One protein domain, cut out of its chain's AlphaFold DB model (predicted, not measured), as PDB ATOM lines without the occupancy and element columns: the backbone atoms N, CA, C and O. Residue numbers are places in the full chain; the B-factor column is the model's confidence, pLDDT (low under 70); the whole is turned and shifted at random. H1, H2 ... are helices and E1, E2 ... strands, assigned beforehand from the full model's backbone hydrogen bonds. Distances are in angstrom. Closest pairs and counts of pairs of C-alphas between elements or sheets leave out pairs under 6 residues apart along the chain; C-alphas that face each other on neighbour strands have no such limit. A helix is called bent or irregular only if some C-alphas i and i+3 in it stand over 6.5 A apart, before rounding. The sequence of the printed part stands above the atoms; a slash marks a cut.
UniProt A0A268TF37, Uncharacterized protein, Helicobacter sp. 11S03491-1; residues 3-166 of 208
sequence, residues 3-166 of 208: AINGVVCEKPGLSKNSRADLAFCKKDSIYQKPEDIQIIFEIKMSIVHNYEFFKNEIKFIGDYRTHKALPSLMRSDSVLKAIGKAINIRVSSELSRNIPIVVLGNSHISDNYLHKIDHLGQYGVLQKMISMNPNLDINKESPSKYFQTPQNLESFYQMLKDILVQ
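This is residues 3 to 166 of the 208 residues of an uncharacterized protein of Helicobacter sp. 11S03491-1 (UniProt A0A268TF37). A strongly twisted sheet, E1 E2 E3 E6 E7, lies between helices H1 and H3 on its opposite faces, and H2 sits near H1, only grazing the sheet. The hairpin of E4 and E5 reaches away from this body as a two-stranded arm. The printed part has 164 residues, with three named helices and seven named strands in the order E1 E2 E3 E4 E5 H1 E6 H2 E7 H3; the sheet of five is mixed, that of E4 and E5 antiparallel. The class is mixed, helices and strands, with 79 of the residues, under half, in named elements. The whole is compact, with a radius of gyration of the C-alphas of 16.7 A and spans of 53 by 36 by 31 A.

E1 is residues 3 to 5, with C-alpha 3 at (252.589, 174.549, 252.243). E2 is residues 22 to 25, and E3 residues 37 to 44, 20.2 A long. E4 is residues 49 to 54, 16.1 A, and E5 residues 57 to 63, 17.9 A. H1 is residues 76 to 92, 23.9 A, with C-alpha 76 at (258.525, 188.376, 228.426). E6 is residues 101 to 105, H2 residues 111 to 122, 17.7 A, and E7 residues 128 to 131. H3 is residues 153 to 165, 18.5 A, with C-alpha 165 at (237.639, 184.140, 250.477).

E1, E2 and E3 form a meander, each strand the antiparallel neighbour of the one before; N 4 and O 23 are 2.9 A apart, N 38 and O 24 2.8 A. E3 and E6 are parallel, with N 44 and O 104 at 2.7 A. E6, H2 and E7 form a strand-helix-strand unit, two parallel neighbour strands with a helix between, its crossover right-handed; N 130 and O 103 are 2.8 A apart. H1 is on the sheet, over E3 and E6, at a height of 10.3 A; its closest C-alphas to E3 are Ala 82 and Glu 42, 6.5 A. H3 is on the opposite face, at a height of 8.6 A, only just over none of the strands. H2 is irregular, but only just: C-alphas 112 and 115 are 7.0 A apart. In the hairpin of E4 and E5, N 52 and O 59 are 2.8 A apart. Every O i to N i+4 pair is within hydrogen-bond range in H1 and H3, against 6 of 8 in H2.

The C-alphas farthest apart are those of Lys 55 and Glu 94, 57.6 A. The printed part has no cut. The links E1 to E2, E2 to E3, E5 to H1 and E7 to H3 are long; within the last, residues 147 to 148 pair in parallel with residues 129 to 130 of E7. The mean pLDDT of the printed part is 92.6, and no printed residue is under 70.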
ATOM      1  N   ALA A   3     251.851 173.972 253.357       97.06
ATOM      2  CA  ALA A   3     252.589 174.549 252.243       97.06
ATOM      3  C   ALA A   3     253.427 173.448 251.585       97.06
ATOM      4  O   ALA A   3     254.398 172.979 252.172       97.06
ATOM      5  N   ILE A   4     253.023 173.014 250.392       98.19
ATOM      6  CA  ILE A   4     253.615 171.859 249.714       98.19
ATOM      7  C   ILE A   4     254.351 172.310 248.461       98.19
ATOM      8  O   ILE A   4     253.759 172.892 247.552       98.19
ATOM      9  N   ASN A   5     255.642 172.000 248.395       97.38
ATOM     10  CA  ASN A   5     256.455 172.236 247.208       97.38
ATOM     11  C   ASN A   5     256.258 171.114 246.183       97.38
ATOM     12  O   ASN A   5     256.182 169.939 246.548       97.38
ATOM     13  N   GLY A   6     256.246 171.457 244.895       96.00
ATOM     14  CA  GLY A   6     256.261 170.457 243.825       96.00
ATOM     15  C   GLY A   6     254.962 169.657 243.679       96.00
ATOM     16  O   GLY A   6     255.031 168.468 243.369       96.00
ATOM     17  N   VAL A   7     253.799 170.275 243.909       96.81
ATOM     18  CA  VAL A   7     252.502 169.577 243.888       96.81
ATOM     19  C   VAL A   7     252.178 169.006 242.509       96.81
ATOM     20  O   VAL A   7     252.215 169.708 241.495       96.81
ATOM     21  N   VAL A   8     251.804 167.728 242.510       96.19
ATOM     22  CA  VAL A   8     251.339 166.951 241.363       96.19
ATOM     23  C   VAL A   8     249.846 166.683 241.520       96.19
ATOM     24  O   VAL A   8     249.381 166.180 242.545       96.19
ATOM     25  N   CYS A   9     249.087 167.007 240.483       94.38
ATOM     26  CA  CYS A   9     247.658 166.764 240.394       94.38
ATOM     27  C   CYS A   9     247.304 166.609 238.907       94.38
ATOM     28  O   CYS A   9     247.298 167.575 238.150       94.38
ATOM     29  N   GLU A  10     247.042 165.380 238.464       88.62
ATOM     30  CA  GLU A  10     246.912 165.082 237.027       88.62
ATOM     31  C   GLU A  10     245.682 165.747 236.388       88.62
ATOM     32  O   GLU A  10     245.757 166.239 235.268       88.62
ATOM     33  N   LYS A  11     244.556 165.842 237.113       86.56
ATOM     34  CA  LYS A  11     243.325 166.479 236.606       86.56
ATOM     35  C   LYS A  11     243.518 167.955 236.196       86.56
ATOM     36  O   LYS A  11     243.145 168.287 235.079       86.56
ATOM     37  N   PRO A  12     244.112 168.847 237.014       82.81
ATOM     38  CA  PRO A  12     244.462 170.210 236.611       82.81
ATOM     39  C   PRO A  12     245.677 170.269 235.669       82.81
ATOM     40  O   PRO A  12     246.251 171.339 235.504       82.81
ATOM     41  N   GLY A  13     246.138 169.152 235.097       85.94
ATOM     42  CA  GLY A  13     247.299 169.141 234.206       85.94
ATOM     43  C   GLY A  13     248.631 169.441 234.907       85.94
ATOM     44  O   GLY A  13     249.611 169.786 234.246       85.94
ATOM     45  N   LEU A  14     248.693 169.308 236.238       91.62
ATOM     46  CA  LEU A  14     249.919 169.420 237.032       91.62
ATOM     47  C   LEU A  14     250.606 168.054 237.112       91.62
ATOM     48  O   LEU A  14     250.654 167.433 238.173       91.62
ATOM     49  N   SER A  15     251.103 167.557 235.983       91.62
ATOM     50  CA  SER A  15     251.840 166.289 235.944       91.62
ATOM     51  C   SER A  15     253.204 166.409 236.630       91.62
ATOM     52  O   SER A  15     253.675 167.505 236.936       91.62
ATOM     53  N   LYS A  16     253.919 165.292 236.807       91.31
ATOM     54  CA  LYS A  16     255.294 165.300 237.354       91.31
ATOM     55  C   LYS A  16     256.252 166.249 236.619       91.31
ATOM     56  O   LYS A  16     257.139 166.820 237.252       91.31
ATOM     57  N   ASN A  17     256.050 166.434 235.313       88.94
ATOM     58  CA  ASN A  17     256.877 167.294 234.461       88.94
ATOM     59  C   ASN A  17     256.433 168.767 234.479       88.94
ATOM     60  O   ASN A  17     257.178 169.631 234.027       88.94
ATOM     61  N   SER A  18     255.235 169.056 234.996       90.19
ATOM     62  CA  SER A  18     254.643 170.399 235.069       90.19
ATOM     63  C   SER A  18     254.014 170.656 236.444       90.19
ATOM     64  O   SER A  18     252.935 171.238 236.568       90.19
ATOM     65  N   ARG A  19     254.686 170.190 237.500       94.69
ATOM     66  CA  ARG A  19     254.240 170.349 238.890       94.69
ATOM     67  C   ARG A  19     254.142 171.825 239.271       94.69
ATOM     68  O   ARG A  19     254.870 172.660 238.728       94.69
ATOM     69  N   ALA A  20     253.259 172.159 240.205       94.75
ATOM     70  CA  ALA A  20     253.243 173.496 240.793       94.75
ATOM     71  C   ALA A  20     254.524 173.719 241.608       94.75
ATOM     72  O   ALA A  20     255.017 172.780 242.234       94.75
ATOM     73  N   ASP A  21     255.052 174.943 241.615       96.44
ATOM     74  CA  ASP A  21     256.253 175.244 242.401       96.44
ATOM     75  C   ASP A  21     255.937 175.132 243.896       96.44
ATOM     76  O   ASP A  21     256.618 174.413 244.630       96.44
ATOM     77  N   LEU A  22     254.836 175.760 244.309       97.62
ATOM     78  CA  LEU A  22     254.276 175.697 245.653       97.62
ATOM     79  C   LEU A  22     252.745 175.703 245.563       97.62
ATOM     80  O   LEU A  22     252.164 176.344 244.689       97.62
ATOM     81  N   ALA A  23     252.070 175.024 246.480       97.44
ATOM     82  CA  ALA A  23     250.636 175.186 246.679       97.44
ATOM     83  C   ALA A  23     250.288 175.097 248.164       97.44
ATOM     84  O   ALA A  23     250.987 174.440 248.939       97.44
ATOM     85  N   PHE A  24     249.192 175.741 248.562       97.31
ATOM     86  CA  PHE A  24     248.593 175.467 249.863       97.31
ATOM     87  C   PHE A  24     247.530 174.395 249.719       97.31
ATOM     88  O   PHE A  24     246.629 174.502 248.884       97.31
ATOM     89  N   CYS A  25     247.640 173.357 250.542       97.25
ATOM     90  CA  CYS A  25     246.807 172.170 250.448       97.25
ATOM     91  C   CYS A  25     246.166 171.812 251.790       97.25
ATOM     92  O   CYS A  25     246.667 172.141 252.873       97.25
ATOM     93  N   LYS A  26     245.042 171.099 251.727       96.81
ATOM     94  CA  LYS A  26     244.368 170.524 252.899       96.81
ATOM     95  C   LYS A  26     245.127 169.323 253.464       96.81
ATOM     96  O   LYS A  26     245.024 169.061 254.657       96.81
ATOM     97  N   LYS A  27     245.902 168.628 252.624       97.00
ATOM     98  CA  LYS A  27     246.667 167.424 252.974       97.00
ATOM     99  C   LYS A  27     248.164 167.652 252.835       97.00
ATOM    100  O   LYS A  27     248.589 168.345 251.914       97.00
ATOM    101  N   ASP A  28     248.933 167.007 253.701       96.94
ATOM    102  CA  ASP A  28     250.393 167.008 253.664       96.94
ATOM    103  C   ASP A  28     250.917 165.915 252.717       96.94
ATOM    104  O   ASP A  28     251.206 164.791 253.118       96.94
ATOM    105  N   SER A  29     250.892 166.194 251.412       97.00
ATOM    106  CA  SER A  29     251.310 165.256 250.361       97.00
ATOM    107  C   SER A  29     251.637 166.004 249.076       97.00
ATOM    108  O   SER A  29     250.955 166.959 248.717       97.00
ATOM    109  N   ILE A  30     252.631 165.541 248.317       97.12
ATOM    110  CA  ILE A  30     252.914 166.098 246.986       97.12
ATOM    111  C   ILE A  30     251.843 165.721 245.954       97.12
ATOM    112  O   ILE A  30     251.618 166.472 245.012       97.12
ATOM    113  N   TYR A  31     251.170 164.579 246.124       97.25
ATOM    114  CA  TYR A  31     250.071 164.160 245.258       97.25
ATOM    115  C   TYR A  31     248.758 164.650 245.853       97.25
ATOM    116  O   TYR A  31     248.410 164.274 246.976       97.25
ATOM    117  N   GLN A  32     248.043 165.476 245.098       95.94
ATOM    118  CA  GLN A  32     246.809 166.120 245.534       95.94
ATOM    119  C   GLN A  32     245.647 165.760 244.612       95.94
ATOM    120  O   GLN A  32     245.835 165.401 243.447       95.94
ATOM    121  N   LYS A  33     244.430 165.886 245.139       94.19
ATOM    122  CA  LYS A  33     243.223 166.020 244.319       94.19
ATOM    123  C   LYS A  33     242.895 167.511 244.152       94.19
ATOM    124  O   LYS A  33     243.299 168.296 245.009       94.19
ATOM    125  N   PRO A  34     242.180 167.927 243.090       93.06
ATOM    126  CA  PRO A  34     241.835 169.337 242.883       93.06
ATOM    127  C   PRO A  34     241.191 169.993 244.113       93.06
ATOM    128  O   PRO A  34     241.610 171.068 244.525       93.06
ATOM    129  N   GLU A  35     240.250 169.300 244.756       92.56
ATOM    130  CA  GLU A  35     239.502 169.758 245.934       92.56
ATOM    131  C   GLU A  35     240.355 169.957 247.203       92.56
ATOM    132  O   GLU A  35     239.932 170.634 248.152       92.56
ATOM    133  N   ASP A  36     241.550 169.363 247.227       95.06
ATOM    134  CA  ASP A  36     242.509 169.490 248.320       95.06
ATOM    135  C   ASP A  36     243.450 170.692 248.121       95.06
ATOM    136  O   ASP A  36     244.109 171.105 249.077       95.06
ATOM    137  N   ILE A  37     243.508 171.282 246.921       95.44
ATOM    138  CA  ILE A  37     244.328 172.459 246.611       95.44
ATOM    139  C   ILE A  37     243.517 173.725 246.912       95.44
ATOM    140  O   ILE A  37     242.368 173.860 246.503       95.44
ATOM    141  N   GLN A  38     244.101 174.655 247.664       95.06
ATOM    142  CA  GLN A  38     243.459 175.917 248.053       95.06
ATOM    143  C   GLN A  38     243.981 177.108 247.264       95.06
ATOM    144  O   GLN A  38     243.231 178.040 247.022       95.06
ATOM    145  N   ILE A  39     245.251 177.085 246.868       96.06
ATOM    146  CA  ILE A  39     245.881 178.106 246.029       96.06
ATOM    147  C   ILE A  39     247.172 177.532 245.450       96.06
ATOM    148  O   ILE A  39     247.875 176.772 246.122       96.06
ATOM    149  N   ILE A  40     247.472 177.883 244.204       96.88
ATOM    150  CA  ILE A  40     248.698 177.515 243.493       96.88
ATOM    151  C   ILE A  40     249.586 178.749 243.374       96.88
ATOM    152  O   ILE A  40     249.121 179.823 242.992       96.88
ATOM    153  N   PHE A  41     250.875 178.567 243.635       97.56
ATOM    154  CA  PHE A  41     251.908 179.564 243.423       97.56
ATOM    155  C   PHE A  41     252.865 179.113 242.319       97.56
ATOM    156  O   PHE A  41     253.486 178.052 242.403       97.56
ATOM    157  N   GLU A  42     253.004 179.948 241.294       97.06
ATOM    158  CA  GLU A  42     254.084 179.855 240.312       97.06
ATOM    159  C   GLU A  42     255.183 180.844 240.705       97.06
ATOM    160  O   GLU A  42     254.932 182.041 240.841       97.06
ATOM    161  N   ILE A  43     256.407 180.366 240.888       96.69
ATOM    162  CA  ILE A  43     257.506 181.156 241.436       96.69
ATOM    163  C   ILE A  43     258.438 181.593 240.299       96.69
ATOM    164  O   ILE A  43     259.066 180.795 239.604       96.69
ATOM    165  N   LYS A  44     258.557 182.908 240.122       95.81
ATOM    166  CA  LYS A  44     259.461 183.612 239.206       95.81
ATOM    167  C   LYS A  44     260.338 184.569 240.011       95.81
ATOM    168  O   LYS A  44     260.163 185.783 239.987       95.81
ATOM    169  N   MET A  45     261.280 184.000 240.760       94.19
ATOM    170  CA  MET A  45     262.287 184.755 241.513       94.19
ATOM    171  C   MET A  45     263.549 184.976 240.677       94.19
ATOM    172  O   MET A  45     263.834 184.255 239.716       94.19
ATOM    173  N   SER A  46     264.323 186.005 241.006       93.19
ATOM    174  CA  SER A  46     265.600 186.318 240.357       93.19
ATOM    175  C   SER A  46     266.564 187.011 241.309       93.19
ATOM    176  O   SER A  46     266.167 187.521 242.350       93.19
ATOM    177  N   ILE A  47     267.842 187.057 240.949       89.44
ATOM    178  CA  ILE A  47     268.818 187.866 241.679       89.44
ATOM    179  C   ILE A  47     268.597 189.329 241.278       89.44
ATOM    180  O   ILE A  47     268.819 189.693 240.123       89.44
ATOM    181  N   VAL A  48     268.116 190.143 242.220       89.88
ATOM    182  CA  VAL A  48     267.771 191.561 241.988       89.88
ATOM    183  C   VAL A  48     268.707 192.546 242.679       89.88
ATOM    184  O   VAL A  48     268.815 193.679 242.226       89.88
ATOM    185  N   HIS A  49     269.409 192.103 243.720       88.38
ATOM    186  CA  HIS A  49     270.423 192.863 244.441       88.38
ATOM    187  C   HIS A  49     271.634 191.963 244.672       88.38
ATOM    188  O   HIS A  49     271.468 190.793 245.024       88.38
ATOM    189  N   ASN A  50     272.828 192.517 244.490       88.12
ATOM    190  CA  ASN A  50     274.092 191.856 244.773       88.12
ATOM    191  C   ASN A  50     274.759 192.497 245.982       88.12
ATOM    192  O   ASN A  50     274.827 193.724 246.108       88.12
ATOM    193  N   TYR A  51     275.304 191.638 246.834       90.56
ATOM    194  CA  TYR A  51     276.039 192.035 248.019       90.56
ATOM    195  C   TYR A  51     277.375 191.301 248.062       90.56
ATOM    196  O   TYR A  51     277.461 190.133 247.681       90.56
ATOM    197  N   GLU A  52     278.407 191.985 248.537       93.75
ATOM    198  CA  GLU A  52     279.721 191.423 248.823       93.75
ATOM    199  C   GLU A  52     279.870 191.279 250.332       93.75
ATOM    200  O   GLU A  52     279.531 192.195 251.082       93.75
ATOM    201  N   PHE A  53     280.409 190.151 250.784       95.50
ATOM    202  CA  PHE A  53     280.869 190.020 252.157       95.50
ATOM    203  C   PHE A  53     282.370 190.299 252.210       95.50
ATOM    204  O   PHE A  53     283.172 189.504 251.722       95.50
ATOM    205  N   PHE A  54     282.756 191.430 252.796       94.69
ATOM    206  CA  PHE A  54     284.151 191.854 252.877       94.69
ATOM    207  C   PHE A  54     284.460 192.420 254.259       94.69
ATOM    208  O   PHE A  54     283.745 193.288 254.751       94.69
ATOM    209  N   LYS A  55     285.546 191.944 254.882       93.94
ATOM    210  CA  LYS A  55     285.986 192.364 256.229       93.94
ATOM    211  C   LYS A  55     284.868 192.325 257.288       93.94
ATOM    212  O   LYS A  55     284.753 193.232 258.100       93.94
ATOM    213  N   ASN A  56     284.078 191.250 257.295       94.44
ATOM    214  CA  ASN A  56     282.959 191.051 258.222       94.44
ATOM    215  C   ASN A  56     281.791 192.048 258.061       94.44
ATOM    216  O   ASN A  56     280.954 192.166 258.952       94.44
ATOM    217  N   GLU A  57     281.707 192.729 256.916       94.31
ATOM    218  CA  GLU A  57     280.605 193.616 256.545       94.31
ATOM    219  C   GLU A  57     279.929 193.127 255.260       94.31
ATOM    220  O   GLU A  57     280.589 192.623 254.349       94.31
ATOM    221  N   ILE A  58     278.609 193.310 255.171       94.00
ATOM    222  CA  ILE A  58     277.841 193.095 253.942       94.00
ATOM    223  C   ILE A  58     277.732 194.436 253.219       94.00
ATOM    224  O   ILE A  58     277.102 195.368 253.718       94.00
ATOM    225  N   LYS A  59     278.331 194.534 252.034       93.12
ATOM    226  CA  LYS A  59     278.332 195.741 251.203       93.12
ATOM    227  C   LYS A  59     277.438 195.549 249.994       93.12
ATOM    228  O   LYS A  59     277.545 194.549 249.293       93.12
ATOM    229  N   PHE A  60     276.559 196.508 249.735       89.31
ATOM    230  CA  PHE A  60     275.771 196.525 248.508       89.31
ATOM    231  C   PHE A  60     276.675 196.845 247.311       89.31
ATOM    232  O   PHE A  60     277.357 197.868 247.317       89.31
ATOM    233  N   ILE A  61     276.681 195.970 246.303       90.62
ATOM    234  CA  ILE A  61     277.487 196.135 245.083       90.62
ATOM    235  C   ILE A  61     276.666 196.817 243.985       90.62
ATOM    236  O   ILE A  61     277.183 197.636 243.230       90.62
ATOM    237  N   GLY A  62     275.386 196.461 243.873       87.25
ATOM    238  CA  GLY A  62     274.518 196.937 242.804       87.25
ATOM    239  C   GLY A  62     273.226 196.137 242.699       87.25
ATOM    240  O   GLY A  62     273.033 195.120 243.368       87.25
ATOM    241  N   ASP A  63     272.328 196.614 241.845       87.25
ATOM    242  CA  ASP A  63     271.042 195.982 241.563       87.25
ATOM    243  C   ASP A  63     270.956 195.470 240.122       87.25
ATOM    244  O   ASP A  63     271.874 195.635 239.313       87.25
ATOM    245  N   TYR A  64     269.812 194.876 239.784       84.38
ATOM    246  CA  TYR A  64     269.538 194.308 238.469       84.38
ATOM    247  C   TYR A  64     269.736 195.265 237.284       84.38
ATOM    248  O   TYR A  64     269.909 194.779 236.168       84.38
ATOM    249  N   ARG A  65     269.736 196.592 237.478       84.44
ATOM    250  CA  ARG A  65     270.042 197.577 236.423       84.44
ATOM    251  C   ARG A  65     271.506 197.505 235.991       84.44
ATOM    252  O   ARG A  65     271.828 197.844 234.859       84.44
ATOM    253  N   THR A  66     272.381 197.047 236.882       83.62
ATOM    254  CA  THR A  66     273.815 196.841 236.623       83.62
ATOM    255  C   THR A  66     274.129 195.430 236.118       83.62
ATOM    256  O   THR A  66     275.239 195.163 235.656       83.62
ATOM    257  N   HIS A  67     273.167 194.504 236.190       79.56
ATOM    258  CA  HIS A  67     273.364 193.120 235.767       79.56
ATOM    259  C   HIS A  67     273.232 192.996 234.245       79.56
ATOM    260  O   HIS A  67     272.410 193.648 233.611       79.56
ATOM    261  N   LYS A  68     273.974 192.054 233.650       79.94
ATOM    262  CA  LYS A  68     273.813 191.704 232.228       79.94
ATOM    263  C   LYS A  68     272.462 191.029 231.930       79.94
ATOM    264  O   LYS A  68     272.007 191.041 230.790       79.94
ATOM    265  N   ALA A  69     271.848 190.396 232.931       82.00
ATOM    266  CA  ALA A  69     270.616 189.627 232.787       82.00
ATOM    267  C   ALA A  69     269.422 190.340 233.433       82.00
ATOM    268  O   ALA A  69     269.523 190.856 234.543       82.00
ATOM    269  N   LEU A  70     268.273 190.292 232.756       88.12
ATOM    270  CA  LEU A  70     267.023 190.844 233.267       88.12
ATOM    271  C   LEU A  70     266.369 189.913 234.304       88.12
ATOM    272  O   LEU A  70     266.319 188.695 234.087       88.12
ATOM    273  N   PRO A  71     265.786 190.470 235.381       92.62
ATOM    274  CA  PRO A  71     264.937 189.726 236.300       92.62
ATOM    275  C   PRO A  71     263.769 189.020 235.605       92.62
ATOM    276  O   PRO A  71     263.243 189.464 234.587       92.62
ATOM    277  N   SER A  72     263.321 187.910 236.180       92.00
ATOM    278  CA  SER A  72     262.306 187.027 235.601       92.00
ATOM    279  C   SER A  72     260.965 187.698 235.300       92.00
ATOM    280  O   SER A  72     260.420 187.413 234.239       92.00
ATOM    281  N   LEU A  73     260.442 188.599 236.137       93.00
ATOM    282  CA  LEU A  73     259.178 189.288 235.830       93.00
ATOM    283  C   LEU A  73     259.328 190.396 234.773       93.00
ATOM    284  O   LEU A  73     258.341 190.811 234.174       93.00
ATOM    285  N   MET A  74     260.557 190.835 234.486       91.69
ATOM    286  CA  MET A  74     260.840 191.757 233.379       91.69
ATOM    287  C   MET A  74     261.029 191.029 232.043       91.69
ATOM    288  O   MET A  74     260.979 191.652 230.982       91.69
ATOM    289  N   ARG A  75     261.252 189.710 232.074       91.25
ATOM    290  CA  ARG A  75     261.420 188.890 230.873       91.25
ATOM    291  C   ARG A  75     260.071 188.395 230.364       91.25
ATOM    292  O   ARG A  75     259.397 187.599 231.019       91.25
ATOM    293  N   SER A  76     259.732 188.802 229.143       90.00
ATOM    294  CA  SER A  76     258.525 188.376 228.426       90.00
ATOM    295  C   SER A  76     258.311 186.861 228.446       90.00
ATOM    296  O   SER A  76     257.212 186.406 228.746       90.00
ATOM    297  N   ASP A  77     259.344 186.061 228.167       91.50
ATOM    298  CA  ASP A  77     259.215 184.599 228.089       91.50
ATOM    299  C   ASP A  77     258.837 183.977 229.442       91.50
ATOM    300  O   ASP A  77     258.048 183.039 229.505       91.50
ATOM    301  N   SER A  78     259.371 184.519 230.534       93.00
ATOM    302  CA  SER A  78     259.119 184.046 231.893       93.00
ATOM    303  C   SER A  78     257.693 184.364 232.346       93.00
ATOM    304  O   SER A  78     257.008 183.492 232.888       93.00
ATOM    305  N   VAL A  79     257.212 185.576 232.051       92.62
ATOM    306  CA  VAL A  79     255.818 185.976 232.294       92.62
ATOM    307  C   VAL A  79     254.857 185.144 231.438       92.62
ATOM    308  O   VAL A  79     253.884 184.602 231.959       92.62
ATOM    309  N   LEU A  80     255.155 184.955 230.148       93.00
ATOM    310  CA  LEU A  80     254.344 184.128 229.246       93.00
ATOM    311  C   LEU A  80     254.281 182.662 229.688       93.00
ATOM    312  O   LEU A  80     253.219 182.059 229.581       93.00
ATOM    313  N   LYS A  81     255.367 182.097 230.227       93.38
ATOM    314  CA  LYS A  81     255.361 180.741 230.804       93.38
ATOM    315  C   LYS A  81     254.417 180.637 232.003       93.38
ATOM    316  O   LYS A  81     253.659 179.674 232.082       93.38
ATOM    317  N   ALA A  82     254.424 181.627 232.898       94.62
ATOM    318  CA  ALA A  82     253.518 181.645 234.049       94.62
ATOM    319  C   ALA A  82     252.046 181.744 233.609       94.62
ATOM    320  O   ALA A  82     251.206 180.972 234.068       94.62
ATOM    321  N   ILE A  83     251.750 182.630 232.653       94.56
ATOM    322  CA  ILE A  83     250.410 182.778 232.065       94.56
ATOM    323  C   ILE A  83     249.980 181.488 231.356       94.56
ATOM    324  O   ILE A  83     248.872 181.006 231.571       94.56
ATOM    325  N   GLY A  84     250.855 180.906 230.534       94.00
ATOM    326  CA  GLY A  84     250.574 179.678 229.793       94.00
ATOM    327  C   GLY A  84     250.276 178.500 230.716       94.00
ATOM    328  O   GLY A  84     249.327 177.757 230.474       94.00
ATOM    329  N   LYS A  85     251.016 178.371 231.824       93.38
ATOM    330  CA  LYS A  85     250.744 177.353 232.844       93.38
ATOM    331  C   LYS A  85     249.394 177.578 233.524       93.38
ATOM    332  O   LYS A  85     248.645 176.621 233.696       93.38
ATOM    333  N   ALA A  86     249.058 178.824 233.857       94.69
ATOM    334  CA  ALA A  86     247.769 179.158 234.455       94.69
ATOM    335  C   ALA A  86     246.594 178.817 233.527       94.69
ATOM    336  O   ALA A  86     245.654 178.146 233.949       94.69
ATOM    337  N   ILE A  87     246.685 179.187 232.245       93.19
ATOM    338  CA  ILE A  87     245.693 178.807 231.229       93.19
ATOM    339  C   ILE A  87     245.586 177.285 231.140       93.19
ATOM    340  O   ILE A  87     244.478 176.761 231.201       93.19
ATOM    341  N   ASN A  88     246.713 176.572 231.051       92.12
ATOM    342  CA  ASN A  88     246.715 175.113 230.967       92.12
ATOM    343  C   ASN A  88     245.976 174.476 232.154       92.12
ATOM    344  O   ASN A  88     245.129 173.610 231.954       92.12
ATOM    345  N   ILE A  89     246.222 174.956 233.377       92.44
ATOM    346  CA  ILE A  89     245.518 174.493 234.581       92.44
ATOM    347  C   ILE A  89     244.011 174.741 234.475       92.44
ATOM    348  O   ILE A  89     243.219 173.850 234.786       92.44
ATOM    349  N   ARG A  90     243.604 175.930 234.021       91.50
ATOM    350  CA  ARG A  90     242.193 176.328 233.901       91.50
ATOM    351  C   ARG A  90     241.412 175.504 232.883       91.50
ATOM    352  O   ARG A  90     240.255 175.171 233.135       91.50
ATOM    353  N   VAL A  91     242.023 175.191 231.743       89.38
ATOM    354  CA  VAL A  91     241.347 174.471 230.650       89.38
ATOM    355  C   VAL A  91     241.422 172.951 230.795       89.38
ATOM    356  O   VAL A  91     240.614 172.256 230.187       89.38
ATOM    357  N   SER A  92     242.339 172.423 231.617       87.50
ATOM    358  CA  SER A  92     242.533 170.970 231.775       87.50
ATOM    359  C   SER A  92     241.389 170.265 232.511       87.50
ATOM    360  O   SER A  92     241.143 169.084 232.271       87.50
ATOM    361  N   SER A  93     240.682 170.943 233.424       84.81
ATOM    362  CA  SER A  93     239.579 170.334 234.176       84.81
ATOM    363  C   SER A  93     238.583 171.362 234.700       84.81
ATOM    364  O   SER A  93     238.917 172.499 235.006       84.81
ATOM    365  N   GLU A  94     237.331 170.946 234.877       85.12
ATOM    366  CA  GLU A  94     236.330 171.776 235.556       85.12
ATOM    367  C   GLU A  94     236.646 171.965 237.038       85.12
ATOM    368  O   GLU A  94     236.395 173.028 237.596       85.12
ATOM    369  N   LEU A  95     237.263 170.951 237.650       85.38
ATOM    370  CA  LEU A  95     237.614 170.948 239.068       85.38
ATOM    371  C   LEU A  95     238.746 171.927 239.407       85.38
ATOM    372  O   LEU A  95     239.049 172.123 240.577       85.38
ATOM    373  N   SER A  96     239.401 172.507 238.399       84.94
ATOM    374  CA  SER A  96     240.485 173.475 238.564       84.94
ATOM    375  C   SER A  96     240.083 174.907 238.227       84.94
ATOM    376  O   SER A  96     240.912 175.811 238.334       84.94
ATOM    377  N   ARG A  97     238.823 175.153 237.848       88.12
ATOM    378  CA  ARG A  97     238.314 176.485 237.466       88.12
ATOM    379  C   ARG A  97     238.196 177.466 238.626       88.12
ATOM    380  O   ARG A  97     238.199 178.668 238.384       88.12
ATOM    381  N   ASN A  98     238.123 176.961 239.851       90.19
ATOM    382  CA  ASN A  98     238.018 177.760 241.068       90.19
ATOM    383  C   ASN A  98     239.337 177.875 241.839       90.19
ATOM    384  O   ASN A  98     239.456 178.740 242.694       90.19
ATOM    385  N   ILE A  99     240.353 177.057 241.532       93.62
ATOM    386  CA  ILE A  99     241.632 177.092 242.257       93.62
ATOM    387  C   ILE A  99     242.349 178.422 241.967       93.62
ATOM    388  O   ILE A  99     242.707 178.657 240.813       93.62
ATOM    389  N   PRO A 100     242.600 179.302 242.946       95.50
ATOM    390  CA  PRO A 100     243.374 180.519 242.737       95.50
ATOM    391  C   PRO A 100     244.805 180.222 242.279       95.50
ATOM    392  O   PRO A 100     245.457 179.313 242.793       95.50
ATOM    393  N   ILE A 101     245.311 181.011 241.333       96.62
ATOM    394  CA  ILE A 101     246.673 180.919 240.803       96.62
ATOM    395  C   ILE A 101     247.350 182.274 240.982       96.62
ATOM    396  O   ILE A 101     246.903 183.286 240.434       96.62
ATOM    397  N   VAL A 102     248.441 182.289 241.738       97.75
ATOM    398  CA  VAL A 102     249.241 183.482 242.016       97.75
ATOM    399  C   VAL A 102     250.655 183.288 241.489       97.75
ATOM    400  O   VAL A 102     251.259 182.236 241.671       97.75
ATOM    401  N   VAL A 103     251.208 184.311 240.846       97.94
ATOM    402  CA  VAL A 103     252.624 184.322 240.462       97.94
ATOM    403  C   VAL A 103     253.402 185.124 241.493       97.94
ATOM    404  O   VAL A 103     253.094 186.290 241.717       97.94
ATOM    405  N   LEU A 104     254.414 184.520 242.107       97.56
ATOM    406  CA  LEU A 104     255.312 185.193 243.042       97.56
ATOM    407  C   LEU A 104     256.630 185.513 242.348       97.56
ATOM    408  O   LEU A 104     257.263 184.621 241.792       97.56
ATOM    409  N   GLY A 105     257.091 186.751 242.431       96.31
ATOM    410  CA  GLY A 105     258.441 187.125 242.029       96.31
ATOM    411  C   GLY A 105     259.036 188.166 242.954       96.31
ATOM    412  O   GLY A 105     258.565 188.344 244.071       96.31
ATOM    413  N   ASN A 106     260.098 188.837 242.522       95.00
ATOM    414  CA  ASN A 106     260.808 189.820 243.348       95.00
ATOM    415  C   ASN A 106     261.390 190.998 242.550       95.00
ATOM    416  O   ASN A 106     262.292 191.692 243.021       95.00
ATOM    417  N   SER A 107     260.880 191.227 241.342       93.94
ATOM    418  CA  SER A 107     261.185 192.399 240.523       93.94
ATOM    419  C   SER A 107     259.897 193.115 240.126       93.94
ATOM    420  O   SER A 107     258.805 192.566 240.267       93.94
ATOM    421  N   HIS A 108     260.016 194.321 239.581       91.38
ATOM    422  CA  HIS A 108     258.886 194.960 238.919       91.38
ATOM    423  C   HIS A 108     258.547 194.229 237.602       91.38
ATOM    424  O   HIS A 108     259.333 193.408 237.106       91.38
ATOM    425  N   ILE A 109     257.366 194.526 237.055       91.25
ATOM    426  CA  ILE A 109     256.925 194.098 235.722       91.25
ATOM    427  C   ILE A 109     257.166 195.247 234.739       91.25
ATOM    428  O   ILE A 109     257.023 196.418 235.099       91.25
ATOM    429  N   SER A 110     257.547 194.921 233.504       88.00
ATOM    430  CA  SER A 110     257.719 195.923 232.449       88.00
ATOM    431  C   SER A 110     256.392 196.603 232.094       88.00
ATOM    432  O   SER A 110     255.344 195.958 232.084       88.00
ATOM    433  N   ASP A 111     256.432 197.892 231.749       86.69
ATOM    434  CA  ASP A 111     255.226 198.702 231.498       86.69
ATOM    435  C   ASP A 111     254.285 198.070 230.466       86.69
ATOM    436  O   ASP A 111     253.074 197.986 230.670       86.69
ATOM    437  N   ASN A 112     254.865 197.502 229.407       83.62
ATOM    438  CA  ASN A 112     254.139 196.812 228.339       83.62
ATOM    439  C   ASN A 112     253.303 195.614 228.833       83.62
ATOM    440  O   ASN A 112     252.387 195.174 228.137       83.62
ATOM    441  N   TYR A 113     253.618 195.060 230.007       88.88
ATOM    442  CA  TYR A 113     252.893 193.942 230.603       88.88
ATOM    443  C   TYR A 113     251.928 194.353 231.713       88.88
ATOM    444  O   TYR A 113     251.031 193.564 231.991       88.88
ATOM    445  N   LEU A 114     252.026 195.546 232.309       90.94
ATOM    446  CA  LEU A 114     251.152 195.940 233.428       90.94
ATOM    447  C   LEU A 114     249.667 195.860 233.052       90.94
ATOM    448  O   LEU A 114     248.900 195.150 233.702       90.94
ATOM    449  N   HIS A 115     249.279 196.486 231.938       92.19
ATOM    450  CA  HIS A 115     247.907 196.410 231.424       92.19
ATOM    451  C   HIS A 115     247.506 194.988 231.017       92.19
ATOM    452  O   HIS A 115     246.360 194.578 231.188       92.19
ATOM    453  N   LYS A 116     248.456 194.203 230.498       93.00
ATOM    454  CA  LYS A 116     248.199 192.813 230.114       93.00
ATOM    455  C   LYS A 116     247.908 191.940 231.335       93.00
ATOM    456  O   LYS A 116     247.020 191.097 231.260       93.00
ATOM    457  N   ILE A 117     248.626 192.138 232.440       94.44
ATOM    458  CA  ILE A 117     248.369 191.436 233.701       94.44
ATOM    459  C   ILE A 117     247.003 191.820 234.263       94.44
ATOM    460  O   ILE A 117     246.265 190.927 234.668       94.44
ATOM    461  N   ASP A 118     246.630 193.099 234.204       95.31
ATOM    462  CA  ASP A 118     245.290 193.532 234.609       95.31
ATOM    463  C   ASP A 118     244.191 192.844 233.796       95.31
ATOM    464  O   ASP A 118     243.259 192.294 234.377       95.31
ATOM    465  N   HIS A 119     244.318 192.789 232.466       94.56
ATOM    466  CA  HIS A 119     243.344 192.085 231.628       94.56
ATOM    467  C   HIS A 119     243.264 190.593 231.975       94.56
ATOM    468  O   HIS A 119     242.176 190.046 232.131       94.56
ATOM    469  N   LEU A 120     244.404 189.916 232.132       94.50
ATOM    470  CA  LEU A 120     244.436 188.493 232.498       94.50
ATOM    471  C   LEU A 120     243.788 188.230 233.860       94.50
ATOM    472  O   LEU A 120     243.113 187.214 234.032       94.50
ATOM    473  N   GLY A 121     243.989 189.158 234.790       93.81
ATOM    474  CA  GLY A 121     243.343 189.186 236.089       93.81
ATOM    475  C   GLY A 121     241.827 189.292 236.001       93.81
ATOM    476  O   GLY A 121     241.110 188.441 236.521       93.81
ATOM    477  N   GLN A 122     241.342 190.293 235.265       93.25
ATOM    478  CA  GLN A 122     239.912 190.540 235.048       93.25
ATOM    479  C   GLN A 122     239.203 189.357 234.374       93.25
ATOM    480  O   GLN A 122     238.060 189.059 234.705       93.25
ATOM    481  N   TYR A 123     239.883 188.650 233.466       92.38
ATOM    482  CA  TYR A 123     239.362 187.430 232.840       92.38
ATOM    483  C   TYR A 123     239.558 186.161 233.691       92.38
ATOM    484  O   TYR A 123     239.241 185.064 233.233       92.38
ATOM    485  N   GLY A 124     240.095 186.266 234.911       92.50
ATOM    486  CA  GLY A 124     240.239 185.152 235.856       92.50
ATOM    487  C   GLY A 124     241.333 184.132 235.511       92.50
ATOM    488  O   GLY A 124     241.403 183.070 236.143       92.50
ATOM    489  N   VAL A 125     242.198 184.434 234.535       93.94
ATOM    490  CA  VAL A 125     243.318 183.560 234.139       93.94
ATOM    491  C   VAL A 125     244.330 183.445 235.280       93.94
ATOM    492  O   VAL A 125     244.812 182.355 235.575       93.94
ATOM    493  N   LEU A 126     244.621 184.567 235.938       94.31
ATOM    494  CA  LEU A 126     245.490 184.673 237.107       94.31
ATOM    495  C   LEU A 126     244.767 185.469 238.190       94.31
ATOM    496  O   LEU A 126     244.102 186.446 237.878       94.31
ATOM    497  N   GLN A 127     244.924 185.102 239.459       95.31
ATOM    498  CA  GLN A 127     244.330 185.869 240.560       95.31
ATOM    499  C   GLN A 127     245.220 187.039 240.958       95.31
ATOM    500  O   GLN A 127     244.717 188.110 241.291       95.31
ATOM    501  N   LYS A 128     246.544 186.851 240.921       96.31
ATOM    502  CA  LYS A 128     247.488 187.933 241.197       96.31
ATOM    503  C   LYS A 128     248.896 187.628 240.714       96.31
ATOM    504  O   LYS A 128     249.320 186.475 240.681       96.31
ATOM    505  N   MET A 129     249.649 188.673 240.412       97.25
ATOM    506  CA  MET A 129     251.105 188.660 240.388       97.25
ATOM    507  C   MET A 129     251.611 189.494 241.563       97.25
ATOM    508  O   MET A 129     251.178 190.625 241.761       97.25
ATOM    509  N   ILE A 130     252.516 188.943 242.359       97.44
ATOM    510  CA  ILE A 130     253.020 189.598 243.561       97.44
ATOM    511  C   ILE A 130     254.538 189.661 243.490       97.44
ATOM    512  O   ILE A 130     255.198 188.630 243.356       97.44
ATOM    513  N   SER A 131     255.099 190.862 243.608       96.12
ATOM    514  CA  SER A 131     256.529 191.020 243.866       96.12
ATOM    515  C   SER A 131     256.776 191.064 245.370       96.12
ATOM    516  O   SER A 131     256.281 191.942 246.059       96.12
ATOM    517  N   MET A 132     257.591 190.154 245.886       94.88
ATOM    518  CA  MET A 132     257.964 190.069 247.300       94.88
ATOM    519  C   MET A 132     259.089 191.040 247.687       94.88
ATOM    520  O   MET A 132     259.592 190.976 248.805       94.88
ATOM    521  N   ASN A 133     259.528 191.910 246.773       91.56
ATOM    522  CA  ASN A 133     260.587 192.882 247.026       91.56
ATOM    523  C   ASN A 133     259.982 194.256 247.376       91.56
ATOM    524  O   ASN A 133     259.614 194.984 246.457       91.56
ATOM    525  N   PRO A 134     259.903 194.658 248.659       87.06
ATOM    526  CA  PRO A 134     259.312 195.946 249.045       87.06
ATOM    527  C   PRO A 134     260.133 197.153 248.556       87.06
ATOM    528  O   PRO A 134     259.603 198.262 248.423       87.06
ATOM    529  N   ASN A 135     261.410 196.925 248.233       85.00
ATOM    530  CA  ASN A 135     262.377 197.937 247.816       85.00
ATOM    531  C   ASN A 135     262.381 198.163 246.298       85.00
ATOM    532  O   ASN A 135     263.389 198.578 245.741       85.00
ATOM    533  N   LEU A 136     261.292 197.845 245.593       83.25
ATOM    534  CA  LEU A 136     261.184 198.218 244.185       83.25
ATOM    535  C   LEU A 136     261.150 199.739 244.030       83.25
ATOM    536  O   LEU A 136     260.354 200.410 244.678       83.25
ATOM    537  N   ASP A 137     261.968 200.276 243.132       79.06
ATOM    538  CA  ASP A 137     262.016 201.723 242.887       79.06
ATOM    539  C   ASP A 137     260.856 202.208 242.000       79.06
ATOM    540  O   ASP A 137     260.446 203.363 242.080       79.06
ATOM    541  N   ILE A 138     260.315 201.325 241.155       85.56
ATOM    542  CA  ILE A 138     259.301 201.641 240.140       85.56
ATOM    543  C   ILE A 138     258.231 200.557 240.074       85.56
ATOM    544  O   ILE A 138     258.483 199.416 240.464       85.56
ATOM    545  N   ASN A 139     257.060 200.926 239.542       85.81
ATOM    546  CA  ASN A 139     255.947 200.023 239.246       85.81
ATOM    547  C   ASN A 139     255.685 199.053 240.400       85.81
ATOM    548  O   ASN A 139     255.913 197.856 240.283       85.81
ATOM    549  N   LYS A 140     255.258 199.573 241.553       92.31
ATOM    550  CA  LYS A 140     254.904 198.727 242.705       92.31
ATOM    551  C   LYS A 140     253.543 198.058 242.535       92.31
ATOM    552  O   LYS A 140     253.289 197.052 243.193       92.31
ATOM    553  N   GLU A 141     252.695 198.597 241.664       94.94
ATOM    554  CA  GLU A 141     251.376 198.062 241.349       94.94
ATOM    555  C   GLU A 141     250.952 198.370 239.907       94.94
ATOM    556  O   GLU A 141     251.468 199.299 239.286       94.94
ATOM    557  N   SER A 142     250.028 197.570 239.371       95.56
ATOM    558  CA  SER A 142     249.312 197.858 238.123       95.56
ATOM    559  C   SER A 142     248.037 198.681 238.380       95.56
ATOM    560  O   SER A 142     247.526 198.664 239.505       95.56
ATOM    561  N   PRO A 143     247.469 199.360 237.361       94.94
ATOM    562  CA  PRO A 143     246.259 200.178 237.510       94.94
ATOM    563  C   PRO A 143     245.074 199.471 238.186       94.94
ATOM    564  O   PRO A 143     244.406 200.061 239.032       94.94
ATOM    565  N   SER A 144     244.827 198.201 237.849       95.44
ATOM    566  CA  SER A 144     243.752 197.383 238.437       95.44
ATOM    567  C   SER A 144     244.237 196.486 239.579       95.44
ATOM    568  O   SER A 144     243.493 195.618 240.033       95.44
ATOM    569  N   LYS A 145     245.473 196.681 240.057       95.81
ATOM    570  CA  LYS A 145     246.059 195.993 241.217       95.81
ATOM    571  C   LYS A 145     246.133 194.463 241.096       95.81
ATOM    572  O   LYS A 145     246.247 193.770 242.109       95.81
ATOM    573  N   TYR A 146     246.135 193.915 239.878       96.00
ATOM    574  CA  TYR A 146     246.446 192.496 239.656       96.00
ATOM    575  C   TYR A 146     247.941 192.201 239.718       96.00
ATOM    576  O   TYR A 146     248.324 191.056 239.947       96.00
ATOM    577  N   PHE A 147     248.786 193.218 239.577       97.00
ATOM    578  CA  PHE A 147     250.168 193.186 240.023       97.00
ATOM    579  C   PHE A 147     250.338 194.116 241.221       97.00
ATOM    580  O   PHE A 147     249.914 195.268 241.151       97.00
ATOM    581  N   GLN A 148     250.938 193.633 242.312       96.50
ATOM    582  CA  GLN A 148     251.225 194.442 243.501       96.50
ATOM    583  C   GLN A 148     252.490 193.989 244.234       96.50
ATOM    584  O   GLN A 148     252.914 192.837 244.154       96.50
ATOM    585  N   THR A 149     253.054 194.906 245.010       96.69
ATOM    586  CA  THR A 149     254.188 194.678 245.903       96.69
ATOM    587  C   THR A 149     253.741 194.983 247.332       96.69
ATOM    588  O   THR A 149     253.537 196.160 247.647       96.69
ATOM    589  N   PRO A 150     253.526 193.978 248.202       95.62
ATOM    590  CA  PRO A 150     253.205 194.219 249.603       95.62
ATOM    591  C   PRO A 150     254.309 195.033 250.284       95.62
ATOM    592  O   PRO A 150     255.499 194.803 250.072       95.62
ATOM    593  N   GLN A 151     253.905 195.983 251.127       91.75
ATOM    594  CA  GLN A 151     254.836 196.821 251.892       91.75
ATOM    595  C   GLN A 151     255.435 196.064 253.079       91.75
ATOM    596  O   GLN A 151     256.549 196.343 253.514       91.75
ATOM    597  N   ASN A 152     254.675 195.111 253.615       93.19
ATOM    598  CA  ASN A 152     255.038 194.299 254.766       93.19
ATOM    599  C   ASN A 152     254.291 192.956 254.739       93.19
ATOM    600  O   ASN A 152     253.422 192.711 253.896       93.19
ATOM    601  N   LEU A 153     254.620 192.086 255.691       93.75
ATOM    602  CA  LEU A 153     254.045 190.748 255.790       93.75
ATOM    603  C   LEU A 153     252.523 190.760 256.022       93.75
ATOM    604  O   LEU A 153     251.814 189.935 255.454       93.75
ATOM    605  N   GLU A 154     252.011 191.718 256.795       95.75
ATOM    606  CA  GLU A 154     250.576 191.861 257.060       95.75
ATOM    607  C   GLU A 154     249.793 192.171 255.778       95.75
ATOM    608  O   GLU A 154     248.811 191.497 255.468       95.75
ATOM    609  N   SER A 155     250.284 193.111 254.965       95.00
ATOM    610  CA  SER A 155     249.679 193.438 253.670       95.00
ATOM    611  C   SER A 155     249.691 192.246 252.709       95.00
ATOM    612  O   SER A 155     248.723 192.030 251.985       95.00
ATOM    613  N   PHE A 156     250.744 191.422 252.741       95.50
ATOM    614  CA  PHE A 156     250.802 190.185 251.964       95.50
ATOM    615  C   PHE A 156     249.749 189.173 252.433       95.50
ATOM    616  O   PHE A 156     249.027 188.608 251.610       95.50
ATOM    617  N   TYR A 157     249.608 188.976 253.745       95.19
ATOM    618  CA  TYR A 157     248.589 188.087 254.301       95.19
ATOM    619  C   TYR A 157     247.172 188.545 253.983       95.19
ATOM    620  O   TYR A 157     246.342 187.707 253.630       95.19
ATOM    621  N   GLN A 158     246.905 189.849 254.038       95.94
ATOM    622  CA  GLN A 158     245.604 190.378 253.654       95.94
ATOM    623  C   GLN A 158     245.304 190.095 252.177       95.94
ATOM    624  O   GLN A 158     244.236 189.574 251.872       95.94
ATOM    625  N   MET A 159     246.273 190.305 251.274       95.69
ATOM    626  CA  MET A 159     246.101 189.959 249.855       95.69
ATOM    627  C   MET A 159     245.771 188.475 249.649       95.69
ATOM    628  O   MET A 159     244.904 188.154 248.841       95.69
ATOM    629  N   LEU A 160     246.445 187.563 250.359       95.50
ATOM    630  CA  LEU A 160     246.150 186.130 250.257       95.50
ATOM    631  C   LEU A 160     244.771 185.785 250.825       95.50
ATOM    632  O   LEU A 160     244.068 184.958 250.249       95.50
ATOM    633  N   LYS A 161     244.377 186.415 251.934       95.38
ATOM    634  CA  LYS A 161     243.058 186.224 252.540       95.38
ATOM    635  C   LYS A 161     241.949 186.656 251.584       95.38
ATOM    636  O   LYS A 161     241.006 185.897 251.397       95.38
ATOM    637  N   ASP A 162     242.097 187.812 250.943       94.56
ATOM    638  CA  ASP A 162     241.124 188.316 249.969       94.56
ATOM    639  C   ASP A 162     240.953 187.336 248.798       94.56
ATOM    640  O   ASP A 162     239.829 187.029 248.411       94.56
ATOM    641  N   ILE A 163     242.061 186.776 248.296       94.88
ATOM    642  CA  ILE A 163     242.044 185.778 247.215       94.88
ATOM    643  C   ILE A 163     241.356 184.477 247.651       94.88
ATOM    644  O   ILE A 163     240.631 183.877 246.864       94.88
ATOM    645  N   LEU A 164     241.596 184.016 248.880       93.06
ATOM    646  CA  LEU A 164     241.077 182.738 249.383       93.06
ATOM    647  C   LEU A 164     239.596 182.785 249.787       93.06
ATOM    648  O   LEU A 164     238.960 181.737 249.843       93.06
ATOM    649  N   VAL A 165     239.057 183.965 250.105       91.56
ATOM    650  CA  VAL A 165     237.639 184.140 250.477       91.56
ATOM    651  C   VAL A 165     236.732 184.236 249.245       91.56
ATOM    652  O   VAL A 165     235.530 183.999 249.346       91.56
ATOM    653  N   GLN A 166     237.285 184.574 248.081       85.69
ATOM    654  CA  GLN A 166     236.521 184.729 246.848       85.69
ATOM    655  C   GLN A 166     236.172 183.368 246.229       85.69
ATOM    656  O   GLN A 166     237.056 182.574 245.908       85.69
TER     657      GLN A 166